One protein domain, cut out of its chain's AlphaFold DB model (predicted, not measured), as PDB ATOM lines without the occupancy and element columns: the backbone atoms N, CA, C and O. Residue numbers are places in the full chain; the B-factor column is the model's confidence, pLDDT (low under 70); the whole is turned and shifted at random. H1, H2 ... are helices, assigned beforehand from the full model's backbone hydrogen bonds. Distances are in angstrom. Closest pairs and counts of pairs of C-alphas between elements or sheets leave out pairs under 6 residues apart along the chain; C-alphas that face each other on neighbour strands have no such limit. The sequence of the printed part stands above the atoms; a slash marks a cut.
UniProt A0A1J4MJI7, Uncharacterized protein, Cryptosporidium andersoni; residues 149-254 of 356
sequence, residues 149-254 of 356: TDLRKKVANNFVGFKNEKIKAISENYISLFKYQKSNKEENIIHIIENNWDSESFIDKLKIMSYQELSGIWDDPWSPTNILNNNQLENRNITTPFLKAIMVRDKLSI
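AT A GLANCE: This is residues 149 to 254 of the 356 residues of an uncharacterized protein of Cryptosporidium andersoni (UniProt A0A1J4MJI7). Helix H6 forms the core of a small helical cluster: H1 packs on its last part, H4 and H5 pack on another side, and H2, more loosely set, crosses it on the side away from H5, with H3 beyond. Residues 179 to 185, between H2 and H3, stick out. The printed part has 106 residues with six named helices, H1 to H6 in chain order, and no named strand; the class is all helix. It is compact, with a radius of gyration of the C-alphas of 13.5 A, and only just elongated, spanning 41 by 27 by 26 A.

HOW THE PARTS SIT: H1, residues 149 to 159, touches residues 248 to 253 of the hub H6, residues 241 to 253; the closest C-alphas, of Lys 153 and Ser 253, are 4.6 A apart. They run opposite ways at a shallow tilt of 32 degrees, only just short of steep. H2, residues 165 to 177, is close to H6 but not clearly touching, about perpendicular at 82 degrees; the closest C-alphas, of Ser 171 and Ile 246, are 6.8 A apart. H3, residues 186 to 194, is close to H2 but not clearly touching, its closest C-alphas, of Ile 167 and Ile 193, 6.6 A apart. H4, residues 199 to 214, touches H5, residues 224 to 229, at a steep tilt of 63 degrees, closest at the C-alphas of Ser 210 and Thr 225, 4.5 A. Residues 199 to 203 of H4 touch H6, closest at the C-alphas of Ser 199 and Pro 241, 6.3 A. H5 and H6 form a helical hairpin at 14 degrees, closest at the C-alphas of Ile 227 and Lys 244, 6.2 A. Every O i to N i+4 pair is within hydrogen-bond range in H1, H3, H4, H5 and H6, and 8 of 9 in H2.

IN THESE COORDINATES: H1 begins at C-alpha 149, (-55.690, -38.198, -10.534). H2 and H6 each measure 17.9 A, and H4, the longest, 22.4 A. H6 ends at C-alpha 253, (-52.793, -42.687, -14.303).

THE WHOLE: The printed part has no cut; the link H5 to H6 is long. Residues 174 to 191 and 194 are under pLDDT 70.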
ATOM      1  N   THR A 149     -55.577 -37.870  -9.107       93.81
ATOM      2  CA  THR A 149     -55.690 -38.198 -10.534       93.81
ATOM      3  C   THR A 149     -54.877 -37.247 -11.413       93.81
ATOM      4  O   THR A 149     -54.202 -37.701 -12.336       93.81
ATOM      5  N   ASP A 150     -54.897 -35.942 -11.130       94.44
ATOM      6  CA  ASP A 150     -54.116 -34.962 -11.892       94.44
ATOM      7  C   ASP A 150     -52.615 -35.210 -11.747       94.44
ATOM      8  O   ASP A 150     -51.875 -35.160 -12.733       94.44
ATOM      9  N   LEU A 151     -52.158 -35.501 -10.524       95.62
ATOM     10  CA  LEU A 151     -50.751 -35.779 -10.269       95.62
ATOM     11  C   LEU A 151     -50.312 -37.099 -10.911       95.62
ATOM     12  O   LEU A 151     -49.297 -37.112 -11.604       95.62
ATOM     13  N   ARG A 152     -51.102 -38.173 -10.774       94.62
ATOM     14  CA  ARG A 152     -50.839 -39.469 -11.423       94.62
ATOM     15  C   ARG A 152     -50.746 -39.325 -12.936       94.62
ATOM     16  O   ARG A 152     -49.808 -39.834 -13.535       94.62
ATOM     17  N   LYS A 153     -51.639 -38.558 -13.573       93.25
ATOM     18  CA  LYS A 153     -51.555 -38.265 -15.017       93.25
ATOM     19  C   LYS A 153     -50.267 -37.536 -15.397       93.25
ATOM     20  O   LYS A 153     -49.661 -37.875 -16.410       93.25
ATOM     21  N   LYS A 154     -49.840 -36.540 -14.612       93.62
ATOM     22  CA  LYS A 154     -48.577 -35.822 -14.863       93.62
ATOM     23  C   LYS A 154     -47.367 -36.749 -14.736       93.62
ATOM     24  O   LYS A 154     -46.507 -36.731 -15.611       93.62
ATOM     25  N   VAL A 155     -47.338 -37.574 -13.692       94.50
ATOM     26  CA  VAL A 155     -46.271 -38.551 -13.439       94.50
ATOM     27  C   VAL A 155     -46.242 -39.629 -14.519       94.50
ATOM     28  O   VAL A 155     -45.188 -39.863 -15.097       94.50
ATOM     29  N   ALA A 156     -47.393 -40.193 -14.888       94.12
ATOM     30  CA  ALA A 156     -47.516 -41.171 -15.965       94.12
ATOM     31  C   ALA A 156     -47.048 -40.605 -17.315       94.12
ATOM     32  O   ALA A 156     -46.317 -41.277 -18.037       94.12
ATOM     33  N   ASN A 157     -47.401 -39.354 -17.642       92.62
ATOM     34  CA  ASN A 157     -46.902 -38.682 -18.846       92.62
ATOM     35  C   ASN A 157     -45.375 -38.537 -18.827       92.62
ATOM     36  O   ASN A 157     -44.732 -38.795 -19.843       92.62
ATOM     37  N   ASN A 158     -44.790 -38.132 -17.695       92.88
ATOM     38  CA  ASN A 158     -43.337 -38.010 -17.570       92.88
ATOM     39  C   ASN A 158     -42.649 -39.374 -17.685       92.88
ATOM     40  O   ASN A 158     -41.651 -39.500 -18.398       92.88
ATOM     41  N   PHE A 159     -43.236 -40.400 -17.062       93.12
ATOM     42  CA  PHE A 159     -42.743 -41.771 -17.088       93.12
ATOM     43  C   PHE A 159     -42.590 -42.264 -18.525       93.12
ATOM     44  O   PHE A 159     -41.491 -42.650 -18.933       93.12
ATOM     45  N   VAL A 160     -43.670 -42.168 -19.307       92.94
ATOM     46  CA  VAL A 160     -43.685 -42.620 -20.701       92.94
ATOM     47  C   VAL A 160     -43.012 -41.642 -21.661       92.94
ATOM     48  O   VAL A 160     -42.921 -41.943 -22.839       92.94
ATOM     49  N   GLY A 161     -42.534 -40.482 -21.201       89.88
ATOM     50  CA  GLY A 161     -41.812 -39.514 -22.034       89.88
ATOM     51  C   GLY A 161     -42.695 -38.556 -22.842       89.88
ATOM     52  O   GLY A 161     -42.198 -37.879 -23.739       89.88
ATOM     53  N   PHE A 162     -43.986 -38.425 -22.526       89.12
ATOM     54  CA  PHE A 162     -44.904 -37.464 -23.158       89.12
ATOM     55  C   PHE A 162     -44.712 -36.043 -22.598       89.12
ATOM     56  O   PHE A 162     -45.639 -35.429 -22.065       89.12
ATOM     57  N   LYS A 163     -43.484 -35.520 -22.701       80.56
ATOM     58  CA  LYS A 163     -43.098 -34.187 -22.201       80.56
ATOM     59  C   LYS A 163     -43.586 -33.048 -23.108       80.56
ATOM     60  O   LYS A 163     -43.821 -31.941 -22.635       80.56
ATOM     61  N   ASN A 164     -43.754 -33.316 -24.404       80.06
ATOM     62  CA  ASN A 164     -44.221 -32.340 -25.391       80.06
ATOM     63  C   ASN A 164     -45.753 -32.185 -25.335       80.06
ATOM     64  O   ASN A 164     -46.478 -33.178 -25.414       80.06
ATOM     65  N   GLU A 165     -46.254 -30.947 -25.269       79.94
ATOM     66  CA  GLU A 165     -47.694 -30.651 -25.223       79.94
ATOM     67  C   GLU A 165     -48.470 -31.229 -26.414       79.94
ATOM     68  O   GLU A 165     -49.588 -31.709 -26.234       79.94
ATOM     69  N   LYS A 166     -47.869 -31.262 -27.611       78.44
ATOM     70  CA  LYS A 166     -48.486 -31.874 -28.798       78.44
ATOM     71  C   LYS A 166     -48.674 -33.375 -28.612       78.44
ATOM     72  O   LYS A 166     -49.759 -33.883 -28.873       78.44
ATOM     73  N   ILE A 167     -47.654 -34.079 -28.119       77.38
ATOM     74  CA  ILE A 167     -47.724 -35.528 -27.860       77.38
ATOM     75  C   ILE A 167     -48.731 -35.812 -26.749       77.38
ATOM     76  O   ILE A 167     -49.534 -36.734 -26.863       77.38
ATOM     77  N   LYS A 168     -48.742 -34.986 -25.700       79.12
ATOM     78  CA  LYS A 168     -49.714 -35.094 -24.614       79.12
ATOM     79  C   LYS A 168     -51.146 -34.939 -25.132       79.12
ATOM     80  O   LYS A 168     -51.963 -35.821 -24.875       79.12
ATOM     81  N   ALA A 169     -51.425 -33.894 -25.911       79.06
ATOM     82  CA  ALA A 169     -52.736 -33.662 -26.515       79.06
ATOM     83  C   ALA A 169     -53.142 -34.802 -27.462       79.06
ATOM     84  O   ALA A 169     -54.288 -35.251 -27.433       79.06
ATOM     85  N   ILE A 170     -52.199 -35.321 -28.260       76.81
ATOM     86  CA  ILE A 170     -52.423 -36.512 -29.087       76.81
ATOM     87  C   ILE A 170     -52.791 -37.697 -28.197       76.81
ATOM     88  O   ILE A 170     -53.809 -38.316 -28.453       76.81
ATOM     89  N   SER A 171     -52.037 -37.986 -27.133       75.56
ATOM     90  CA  SER A 171     -52.296 -39.129 -26.246       75.56
ATOM     91  C   SER A 171     -53.656 -39.042 -25.539       75.56
ATOM     92  O   SER A 171     -54.338 -40.049 -25.371       75.56
ATOM     93  N   GLU A 172     -54.080 -37.840 -25.144       76.38
ATOM     94  CA  GLU A 172     -55.374 -37.594 -24.499       76.38
ATOM     95  C   GLU A 172     -56.535 -37.790 -25.479       76.38
ATOM     96  O   GLU A 172     -57.536 -38.418 -25.131       76.38
ATOM     97  N   ASN A 173     -56.366 -37.336 -26.722       72.62
ATOM     98  CA  ASN A 173     -57.335 -37.554 -27.792       72.62
ATOM     99  C   ASN A 173     -57.310 -38.987 -28.331       72.62
ATOM    100  O   ASN A 173     -58.333 -39.507 -28.748       72.62
ATOM    101  N   TYR A 174     -56.166 -39.664 -28.312       69.38
ATOM    102  CA  TYR A 174     -56.047 -41.037 -28.789       69.38
ATOM    103  C   TYR A 174     -56.859 -41.997 -27.910       69.38
ATOM    104  O   TYR A 174     -57.535 -42.889 -28.416       69.38
ATOM    105  N   ILE A 175     -56.887 -41.748 -26.595       63.09
ATOM    106  CA  ILE A 175     -57.732 -42.482 -25.641       63.09
ATOM    107  C   ILE A 175     -59.225 -42.270 -25.927       63.09
ATOM    108  O   ILE A 175     -60.006 -43.218 -25.832       63.09
ATOM    109  N   SER A 176     -59.645 -41.049 -26.279       59.16
ATOM    110  CA  SER A 176     -61.051 -40.766 -26.601       59.16
ATOM    111  C   SER A 176     -61.454 -41.312 -27.976       59.16
ATOM    112  O   SER A 176     -62.568 -41.816 -28.129       59.16
ATOM    113  N   LEU A 177     -60.534 -41.293 -28.943       53.19
ATOM    114  CA  LEU A 177     -60.717 -41.813 -30.299       53.19
ATOM    115  C   LEU A 177     -60.743 -43.342 -30.358       53.19
ATOM    116  O   LEU A 177     -61.433 -43.888 -31.204       53.19
ATOM    117  N   PHE A 178     -60.114 -44.065 -29.428       55.38
ATOM    118  CA  PHE A 178     -60.188 -45.534 -29.397       55.38
ATOM    119  C   PHE A 178     -61.597 -46.096 -29.124       55.38
ATOM    120  O   PHE A 178     -61.823 -47.295 -29.290       55.38
ATOM    121  N   LYS A 179     -62.572 -45.249 -28.757       51.09
ATOM    122  CA  LYS A 179     -63.997 -45.624 -28.750       51.09
ATOM    123  C   LYS A 179     -64.633 -45.651 -30.149       51.09
ATOM    124  O   LYS A 179     -65.716 -46.210 -30.282       51.09
ATOM    125  N   TYR A 180     -63.990 -45.092 -31.177       38.50
ATOM    126  CA  TYR A 180     -64.525 -44.976 -32.535       38.50
ATOM    127  C   TYR A 180     -63.431 -45.204 -33.599       38.50
ATOM    128  O   TYR A 180     -62.543 -44.387 -33.790       38.50
ATOM    129  N   GLN A 181     -63.533 -46.352 -34.269       47.12
ATOM    130  CA  GLN A 181     -62.789 -46.873 -35.429       47.12
ATOM    131  C   GLN A 181     -61.719 -46.024 -36.166       47.12
ATOM    132  O   GLN A 181     -61.917 -44.872 -36.547       47.12
ATOM    133  N   LYS A 182     -60.645 -46.761 -36.515       50.38
ATOM    134  CA  LYS A 182     -59.674 -46.640 -37.625       50.38
ATOM    135  C   LYS A 182     -60.006 -45.584 -38.693       50.38
ATOM    136  O   LYS A 182     -60.946 -45.747 -39.468       50.38
ATOM    137  N   SER A 183     -59.150 -44.569 -38.821       48.97
ATOM    138  CA  SER A 183     -59.117 -43.691 -39.999       48.97
ATOM    139  C   SER A 183     -57.676 -43.397 -40.430       48.97
ATOM    140  O   SER A 183     -56.764 -43.404 -39.606       48.97
ATOM    141  N   ASN A 184     -57.484 -43.072 -41.715       50.09
ATOM    142  CA  ASN A 184     -56.205 -42.776 -42.392       50.09
ATOM    143  C   ASN A 184     -55.401 -41.575 -41.823       50.09
ATOM    144  O   ASN A 184     -54.440 -41.124 -42.438       50.09
ATOM    145  N   LYS A 185     -55.780 -41.024 -40.662       56.91
ATOM    146  CA  LYS A 185     -55.027 -39.986 -39.929       56.91
ATOM    147  C   LYS A 185     -53.894 -40.553 -39.061       56.91
ATOM    148  O   LYS A 185     -53.103 -39.774 -38.537       56.91
ATOM    149  N   GLU A 186     -53.819 -41.873 -38.899       59.97
ATOM    150  CA  GLU A 186     -52.858 -42.537 -38.008       59.97
ATOM    151  C   GLU A 186     -51.398 -42.386 -38.463       59.97
ATOM    152  O   GLU A 186     -50.551 -42.089 -37.629       59.97
ATOM    153  N   GLU A 187     -51.095 -42.486 -39.762       59.91
ATOM    154  CA  GLU A 187     -49.706 -42.452 -40.263       59.91
ATOM    155  C   GLU A 187     -49.005 -41.105 -40.013       59.91
ATOM    156  O   GLU A 187     -47.882 -41.068 -39.510       59.91
ATOM    157  N   ASN A 188     -49.688 -39.982 -40.261       64.19
ATOM    158  CA  ASN A 188     -49.138 -38.649 -39.980       64.19
ATOM    159  C   ASN A 188     -48.930 -38.408 -38.477       64.19
ATOM    160  O   ASN A 188     -47.990 -37.719 -38.079       64.19
ATOM    161  N   ILE A 189     -49.801 -38.964 -37.631       67.25
ATOM    162  CA  ILE A 189     -49.682 -38.862 -36.172       67.25
ATOM    163  C   ILE A 189     -48.498 -39.701 -35.680       67.25
ATOM    164  O   ILE A 189     -47.699 -39.199 -34.889       67.25
ATOM    165  N   ILE A 190     -48.347 -40.929 -36.186       65.69
ATOM    166  CA  ILE A 190     -47.223 -41.825 -35.876       65.69
ATOM    167  C   ILE A 190     -45.895 -41.159 -36.251       65.69
ATOM    168  O   ILE A 190     -45.014 -41.067 -35.404       65.69
ATOM    169  N   HIS A 191     -45.791 -40.566 -37.443       66.69
ATOM    170  CA  HIS A 191     -44.578 -39.862 -37.867       66.69
ATOM    171  C   HIS A 191     -44.234 -38.648 -36.977       66.69
ATOM    172  O   HIS A 191     -43.064 -38.371 -36.704       66.69
ATOM    173  N   ILE A 192     -45.233 -37.898 -36.492       70.12
ATOM    174  CA  ILE A 192     -45.006 -36.794 -35.538       70.12
ATOM    175  C   ILE A 192     -44.488 -37.332 -34.201       70.12
ATOM    176  O   ILE A 192     -43.613 -36.714 -33.595       70.12
ATOM    177  N   ILE A 193     -45.030 -38.456 -33.737       72.25
ATOM    178  CA  ILE A 193     -44.637 -39.085 -32.477       72.25
ATOM    179  C   ILE A 193     -43.211 -39.624 -32.574       72.25
ATOM    180  O   ILE A 193     -42.387 -39.252 -31.748       72.25
ATOM    181  N   GLU A 194     -42.909 -40.445 -33.578       68.94
ATOM    182  CA  GLU A 194     -41.612 -41.123 -33.724       68.94
ATOM    183  C   GLU A 194     -40.438 -40.138 -33.785       68.94
ATOM    184  O   GLU A 194     -39.382 -40.403 -33.222       68.94
ATOM    185  N   ASN A 195     -40.637 -38.955 -34.373       71.69
ATOM    186  CA  ASN A 195     -39.595 -37.927 -34.461       71.69
ATOM    187  C   ASN A 195     -39.440 -37.056 -33.202       71.69
ATOM    188  O   ASN A 195     -38.487 -36.289 -33.107       71.69
ATOM    189  N   ASN A 196     -40.385 -37.102 -32.260       73.50
ATOM    190  CA  ASN A 196     -40.410 -36.201 -31.098       73.50
ATOM    191  C   ASN A 196     -40.491 -36.940 -29.757       73.50
ATOM    192  O   ASN A 196     -40.660 -36.302 -28.713       73.50
ATOM    193  N   TRP A 197     -40.404 -38.268 -29.778       86.94
ATOM    194  CA  TRP A 197     -40.587 -39.115 -28.614       86.94
ATOM    195  C   TRP A 197     -39.492 -40.172 -28.520       86.94
ATOM    196  O   TRP A 197     -39.278 -40.954 -29.442       86.94
ATOM    197  N   ASP A 198     -38.825 -40.212 -27.369       88.62
ATOM    198  CA  ASP A 198     -37.776 -41.183 -27.075       88.62
ATOM    199  C   ASP A 198     -38.388 -42.548 -26.723       88.62
ATOM    200  O   ASP A 198     -38.630 -42.889 -25.559       88.62
ATOM    201  N   SER A 199     -38.699 -43.308 -27.773       90.69
ATOM    202  CA  SER A 199     -39.276 -44.644 -27.639       90.69
ATOM    203  C   SER A 199     -38.305 -45.645 -27.006       90.69
ATOM    204  O   SER A 199     -38.754 -46.533 -26.283       90.69
ATOM    205  N   GLU A 200     -36.993 -45.485 -27.207       92.56
ATOM    206  CA  GLU A 200     -35.971 -46.368 -26.637       92.56
ATOM    207  C   GLU A 200     -35.935 -46.235 -25.114       92.56
ATOM    208  O   GLU A 200     -36.082 -47.234 -24.405       92.56
ATOM    209  N   SER A 201     -35.873 -44.999 -24.602       92.56
ATOM    210  CA  SER A 201     -35.921 -44.735 -23.160       92.56
ATOM    211  C   SER A 201     -37.199 -45.277 -22.518       92.56
ATOM    212  O   SER A 201     -37.152 -45.863 -21.433       92.56
ATOM    213  N   PHE A 202     -38.353 -45.127 -23.181       94.38
ATOM    214  CA  PHE A 202     -39.600 -45.716 -22.688       94.38
ATOM    215  C   PHE A 202     -39.535 -47.249 -22.638       94.38
ATOM    216  O   PHE A 202     -39.897 -47.842 -21.618       94.38
ATOM    217  N   ILE A 203     -39.081 -47.898 -23.713       96.00
ATOM    218  CA  ILE A 203     -39.002 -49.360 -23.776       96.00
ATOM    219  C   ILE A 203     -38.048 -49.902 -22.710       96.00
ATOM    220  O   ILE A 203     -38.359 -50.913 -22.081       96.00
ATOM    221  N   ASP A 204     -36.939 -49.222 -22.433       95.25
ATOM    222  CA  ASP A 204     -36.025 -49.625 -21.365       95.25
ATOM    223  C   ASP A 204     -36.659 -49.514 -19.975       95.25
ATOM    224  O   ASP A 204     -36.541 -50.443 -19.173       95.25
ATOM    225  N   LYS A 205     -37.431 -48.454 -19.703       94.31
ATOM    226  CA  LYS A 205     -38.231 -48.372 -18.468       94.31
ATOM    227  C   LYS A 205     -39.251 -49.509 -18.377       94.31
ATOM    228  O   LYS A 205     -39.396 -50.110 -17.314       94.31
ATOM    229  N   LEU A 206     -39.922 -49.853 -19.479       96.06
ATOM    230  CA  LEU A 206     -40.883 -50.960 -19.513       96.06
ATOM    231  C   LEU A 206     -40.209 -52.327 -19.280       96.06
ATOM    232  O   LEU A 206     -40.778 -53.180 -18.595       96.06
ATOM    233  N   LYS A 207     -38.983 -52.535 -19.779       96.38
ATOM    234  CA  LYS A 207     -38.178 -53.728 -19.458       96.38
ATOM    235  C   LYS A 207     -37.855 -53.805 -17.968       96.38
ATOM    236  O   LYS A 207     -37.961 -54.884 -17.394       96.38
ATOM    237  N   ILE A 208     -37.507 -52.682 -17.333       93.44
ATOM    238  CA  ILE A 208     -37.254 -52.630 -15.884       93.44
ATOM    239  C   ILE A 208     -38.510 -53.036 -15.104       93.44
ATOM    240  O   ILE A 208     -38.418 -53.885 -14.220       93.44
ATOM    241  N   MET A 209     -39.686 -52.510 -15.465       93.94
ATOM    242  CA  MET A 209     -40.952 -52.912 -14.833       93.94
ATOM    243  C   MET A 209     -41.256 -54.401 -15.047       93.94
ATOM    244  O   MET A 209     -41.657 -55.096 -14.122       93.94
ATOM    245  N   SER A 210     -41.007 -54.915 -16.254       95.75
ATOM    246  CA  SER A 210     -41.190 -56.343 -16.562       95.75
ATOM    247  C   SER A 210     -40.248 -57.221 -15.728       95.75
ATOM    248  O   SER A 210     -40.634 -58.279 -15.246       95.75
ATOM    249  N   TYR A 211     -39.017 -56.768 -15.482       94.94
ATOM    250  CA  TYR A 211     -38.091 -57.455 -14.582       94.94
ATOM    251  C   TYR A 211     -38.552 -57.412 -13.114       94.94
ATOM    252  O   TYR A 211     -38.428 -58.407 -12.398       94.94
ATOM    253  N   GLN A 212     -39.111 -56.286 -12.655       92.25
ATOM    254  CA  GLN A 212     -39.712 -56.182 -11.317       92.25
ATOM    255  C   GLN A 212     -40.876 -57.168 -11.146       92.25
ATOM    256  O   GLN A 212     -41.004 -57.787 -10.092       92.25
ATOM    257  N   GLU A 213     -41.668 -57.380 -12.198       94.44
ATOM    258  CA  GLU A 213     -42.720 -58.398 -12.220       94.44
ATOM    259  C   GLU A 213     -42.171 -59.815 -12.138       94.44
ATOM    260  O   GLU A 213     -42.546 -60.568 -11.243       94.44
ATOM    261  N   LEU A 214     -41.208 -60.161 -12.989       93.19
ATOM    262  CA  LEU A 214     -40.604 -61.495 -12.983       93.19
ATOM    263  C   LEU A 214     -39.841 -61.820 -11.687       93.19
ATOM    264  O   LEU A 214     -39.662 -62.991 -11.359       93.19
ATOM    265  N   SER A 215     -39.390 -60.804 -10.947       92.44
ATOM    266  CA  SER A 215     -38.731 -60.961  -9.641       92.44
ATOM    267  C   SER A 215     -39.698 -60.967  -8.451       92.44
ATOM    268  O   SER A 215     -39.248 -61.140  -7.319       92.44
ATOM    269  N   GLY A 216     -41.007 -60.814  -8.686       88.44
ATOM    270  CA  GLY A 216     -42.029 -60.824  -7.636       88.44
ATOM    271  C   GLY A 216     -42.061 -59.556  -6.778       88.44
ATOM    272  O   GLY A 216     -42.547 -59.600  -5.656       88.44
ATOM    273  N   ILE A 217     -41.500 -58.449  -7.273       86.38
ATOM    274  CA  ILE A 217     -41.562 -57.125  -6.627       86.38
ATOM    275  C   ILE A 217     -42.824 -56.368  -7.071       86.38
ATOM    276  O   ILE A 217     -43.285 -55.454  -6.392       86.38
ATOM    277  N   TRP A 218     -43.363 -56.719  -8.238       88.44
ATOM    278  CA  TRP A 218     -44.546 -56.094  -8.813       88.44
ATOM    279  C   TRP A 218     -45.825 -56.785  -8.330       88.44
ATOM    280  O   TRP A 218     -46.144 -57.887  -8.776       88.44
ATOM    281  N   ASP A 219     -46.577 -56.107  -7.467       84.75
ATOM    282  CA  ASP A 219     -47.820 -56.632  -6.881       84.75
ATOM    283  C   ASP A 219     -49.092 -56.014  -7.495       84.75
ATOM    284  O   ASP A 219     -50.206 -56.228  -7.008       84.75
ATOM    285  N   ASP A 220     -48.952 -55.226  -8.564       90.50
ATOM    286  CA  ASP A 220     -50.092 -54.566  -9.191       90.50
ATOM    287  C   ASP A 220     -50.939 -55.541 -10.030       90.50
ATOM    288  O   ASP A 220     -50.420 -56.486 -10.628       90.50
ATOM    289  N   PRO A 221     -52.253 -55.282 -10.183       91.25
ATOM    290  CA  PRO A 221     -53.175 -56.164 -10.905       91.25
ATOM    291  C   PRO A 221     -52.976 -56.201 -12.433       91.25
ATOM    292  O   PRO A 221     -53.754 -56.847 -13.137       91.25
ATOM    293  N   TRP A 222     -51.997 -55.478 -12.980       93.38
ATOM    294  CA  TRP A 222     -51.704 -55.428 -14.412       93.38
ATOM    295  C   TRP A 222     -50.246 -55.798 -14.675       93.38
ATOM    296  O   TRP A 222     -49.398 -55.615 -13.812       93.38
ATOM    297  N   SER A 223     -49.957 -56.304 -15.877       95.31
ATOM    298  CA  SER A 223     -48.672 -56.936 -16.199       95.31
ATOM    299  C   SER A 223     -47.849 -56.109 -17.198       95.31
ATOM    300  O   SER A 223     -48.204 -56.054 -18.386       95.31
ATOM    301  N   PRO A 224     -46.744 -55.469 -16.759       95.94
ATOM    302  CA  PRO A 224     -45.770 -54.843 -17.647       95.94
ATOM    303  C   PRO A 224     -45.203 -55.821 -18.681       95.94
ATOM    304  O   PRO A 224     -45.084 -55.456 -19.851       95.94
ATOM    305  N   THR A 225     -44.945 -57.074 -18.292       97.12
ATOM    306  CA  THR A 225     -44.420 -58.122 -19.181       97.12
ATOM    307  C   THR A 225     -45.397 -58.431 -20.310       97.12
ATOM    308  O   THR A 225     -44.991 -58.551 -21.469       97.12
ATOM    309  N   ASN A 226     -46.700 -58.499 -20.014       96.50
ATOM    310  CA  ASN A 226     -47.717 -58.699 -21.044       96.50
ATOM    311  C   ASN A 226     -47.798 -57.516 -22.010       96.50
ATOM    312  O   ASN A 226     -47.989 -57.739 -23.204       96.50
ATOM    313  N   ILE A 227     -47.641 -56.280 -21.531       96.31
ATOM    314  CA  ILE A 227     -47.608 -55.102 -22.408       96.31
ATOM    315  C   ILE A 227     -46.331 -55.101 -23.260       96.31
ATOM    316  O   ILE A 227     -46.380 -54.773 -24.444       96.31
ATOM    317  N   LEU A 228     -45.191 -55.498 -22.689       96.81
ATOM    318  CA  LEU A 228     -43.910 -55.550 -23.389       96.81
ATOM    319  C   LEU A 228     -43.903 -56.594 -24.509       96.81
ATOM    320  O   LEU A 228     -43.434 -56.289 -25.605       96.81
ATOM    321  N   ASN A 229     -44.437 -57.790 -24.262       96.06
ATOM    322  CA  ASN A 229     -44.248 -58.937 -25.154       96.06
ATOM    323  C   ASN A 229     -45.417 -59.202 -26.108       96.06
ATOM    324  O   ASN A 229     -45.231 -59.898 -27.103       96.06
ATOM    325  N   ASN A 230     -46.605 -58.644 -25.852       94.31
ATOM    326  CA  ASN A 230     -47.766 -58.860 -26.711       94.31
ATOM    327  C   ASN A 230     -48.043 -57.676 -27.639       94.31
ATOM    328  O   ASN A 230     -47.613 -56.544 -27.420       94.31
ATOM    329  N   ASN A 231     -48.818 -57.973 -28.679       90.81
ATOM    330  CA  ASN A 231     -49.299 -57.012 -29.670       90.81
ATOM    331  C   ASN A 231     -50.774 -56.643 -29.457       90.81
ATOM    332  O   ASN A 231     -51.273 -55.712 -30.085       90.81
ATOM    333  N   GLN A 232     -51.471 -57.354 -28.569       88.75
ATOM    334  CA  GLN A 232     -52.868 -57.114 -28.241       88.75
ATOM    335  C   GLN A 232     -53.110 -57.384 -26.754       88.75
ATOM    336  O   GLN A 232     -52.634 -58.383 -26.221       88.75
ATOM    337  N   LEU A 233     -53.856 -56.501 -26.093       87.44
ATOM    338  CA  LEU A 233     -54.234 -56.636 -24.684       87.44
ATOM    339  C   LEU A 233     -55.599 -55.979 -24.460       87.44
ATOM    340  O   LEU A 233     -55.830 -54.883 -24.962       87.44
ATOM    341  N   GLU A 234     -56.510 -56.632 -23.732       84.25
ATOM    342  CA  GLU A 234     -57.862 -56.100 -23.450       84.25
ATOM    343  C   GLU A 234     -58.618 -55.656 -24.725       84.25
ATOM    344  O   GLU A 234     -59.270 -54.613 -24.754       84.25
ATOM    345  N   ASN A 235     -58.501 -56.433 -25.810       82.31
ATOM    346  CA  ASN A 235     -59.033 -56.115 -27.148       82.31
ATOM    347  C   ASN A 235     -58.472 -54.830 -27.790       82.31
ATOM    348  O   ASN A 235     -59.017 -54.350 -28.783       82.31
ATOM    349  N   ARG A 236     -57.370 -54.282 -27.268       80.31
ATOM    350  CA  ARG A 236     -56.663 -53.130 -27.836       80.31
ATOM    351  C   ARG A 236     -55.413 -53.579 -28.575       80.31
ATOM    352  O   ARG A 236     -54.663 -54.414 -28.074       80.31
ATOM    353  N   ASN A 237     -55.171 -52.985 -29.740       83.44
ATOM    354  CA  ASN A 237     -53.900 -53.114 -30.442       83.44
ATOM    355  C   ASN A 237     -52.812 -52.332 -29.687       83.44
ATOM    356  O   ASN A 237     -52.988 -51.145 -29.416       83.44
ATOM    357  N   ILE A 238     -51.701 -52.997 -29.372       88.88
ATOM    358  CA  ILE A 238     -50.517 -52.421 -28.727       88.88
ATOM    359  C   ILE A 238     -49.221 -52.788 -29.470       88.88
ATOM    360  O   ILE A 238     -48.168 -52.908 -28.857       88.88
ATOM    361  N   THR A 239     -49.275 -52.993 -30.789       87.94
ATOM    362  CA  THR A 239     -48.117 -53.432 -31.593       87.94
ATOM    363  C   THR A 239     -46.925 -52.479 -31.547       87.94
ATOM    364  O   THR A 239     -45.784 -52.934 -31.586       87.94
ATOM    365  N   THR A 240     -47.157 -51.167 -31.483       87.44
ATOM    366  CA  THR A 240     -46.080 -50.169 -31.535       87.44
ATOM    367  C   THR A 240     -45.653 -49.720 -30.134       87.44
ATOM    368  O   THR A 240     -46.474 -49.723 -29.208       87.44
ATOM    369  N   PRO A 241     -44.398 -49.258 -29.955       90.81
ATOM    370  CA  PRO A 241     -43.947 -48.683 -28.689       90.81
ATOM    371  C   PRO A 241     -44.873 -47.580 -28.165       90.81
ATOM    372  O   PRO A 241     -45.166 -47.542 -26.975       90.81
ATOM    373  N   PHE A 242     -45.402 -46.727 -29.047       88.12
ATOM    374  CA  PHE A 242     -46.303 -45.644 -28.651       88.12
ATOM    375  C   PHE A 242     -47.629 -46.155 -28.081       88.12
ATOM    376  O   PHE A 242     -48.113 -45.645 -27.072       88.12
ATOM    377  N   LEU A 243     -48.204 -47.202 -28.680       87.38
ATOM    378  CA  LEU A 243     -49.433 -47.809 -28.169       87.38
ATOM    379  C   LEU A 243     -49.204 -48.506 -26.825       87.38
ATOM    380  O   LEU A 243     -50.047 -48.417 -25.931       87.38
ATOM    381  N   LYS A 244     -48.034 -49.130 -26.643       92.69
ATOM    382  CA  LYS A 244     -47.602 -49.656 -25.340       92.69
ATOM    383  C   LYS A 244     -47.458 -48.537 -24.311       92.69
ATOM    384  O   LYS A 244     -47.931 -48.688 -23.191       92.69
ATOM    385  N   ALA A 245     -46.885 -47.397 -24.694       92.88
ATOM    386  CA  ALA A 245     -46.773 -46.225 -23.830       92.88
ATOM    387  C   ALA A 245     -48.137 -45.672 -23.413       92.88
ATOM    388  O   ALA A 245     -48.330 -45.379 -22.237       92.88
ATOM    389  N   ILE A 246     -49.108 -45.595 -24.325       89.38
ATOM    390  CA  ILE A 246     -50.483 -45.220 -23.966       89.38
ATOM    391  C   ILE A 246     -51.067 -46.214 -22.959       89.38
ATOM    392  O   ILE A 246     -51.621 -45.786 -21.950       89.38
ATOM    393  N   MET A 247     -50.901 -47.521 -23.181       91.62
ATOM    394  CA  MET A 247     -51.397 -48.538 -22.250       91.62
ATOM    395  C   MET A 247     -50.763 -48.402 -20.857       91.62
ATOM    396  O   MET A 247     -51.475 -48.400 -19.855       91.62
ATOM    397  N   VAL A 248     -49.439 -48.247 -20.775       94.56
ATOM    398  CA  VAL A 248     -48.727 -48.052 -19.499       94.56
ATOM    399  C   VAL A 248     -49.183 -46.766 -18.816       94.56
ATOM    400  O   VAL A 248     -49.496 -46.770 -17.626       94.56
ATOM    401  N   ARG A 249     -49.273 -45.666 -19.569       93.38
ATOM    402  CA  ARG A 249     -49.761 -44.381 -19.067       93.38
ATOM    403  C   ARG A 249     -51.165 -44.520 -18.481       93.38
ATOM    404  O   ARG A 249     -51.399 -44.019 -17.384       93.38
ATOM    405  N   ASP A 250     -52.072 -45.197 -19.185       90.56
ATOM    406  CA  ASP A 250     -53.435 -45.450 -18.720       90.56
ATOM    407  C   ASP A 250     -53.400 -46.151 -17.362       90.56
ATOM    408  O   ASP A 250     -53.956 -45.621 -16.401       90.56
ATOM    409  N   LYS A 251     -52.679 -47.277 -17.253       93.06
ATOM    410  CA  LYS A 251     -52.578 -48.052 -16.007       93.06
ATOM    411  C   LYS A 251     -52.007 -47.233 -14.846       93.06
ATOM    412  O   LYS A 251     -52.585 -47.245 -13.763       93.06
ATOM    413  N   LEU A 252     -50.940 -46.463 -15.072       93.75
ATOM    414  CA  LEU A 252     -50.318 -45.631 -14.032       93.75
ATOM    415  C   LEU A 252     -51.200 -44.442 -13.608       93.75
ATOM    416  O   LEU A 252     -51.187 -44.029 -12.445       93.75
ATOM    417  N   SER A 253     -51.987 -43.891 -14.536       93.00
ATOM    418  CA  SER A 253     -52.793 -42.687 -14.303       93.00
ATOM    419  C   SER A 253     -54.076 -42.915 -13.494       93.00
ATOM    420  O   SER A 253     -54.648 -41.948 -12.978       93.00
ATOM    421  N   ILE A 254     -54.541 -44.164 -13.393       91.19
ATOM    422  CA  ILE A 254     -55.790 -44.513 -12.713       91.19
ATOM    423  C   ILE A 254     -55.575 -44.460 -11.190       91.19
ATOM    424  O   ILE A 254     -54.672 -45.133 -10.692       91.19
TER     425      ILE A 254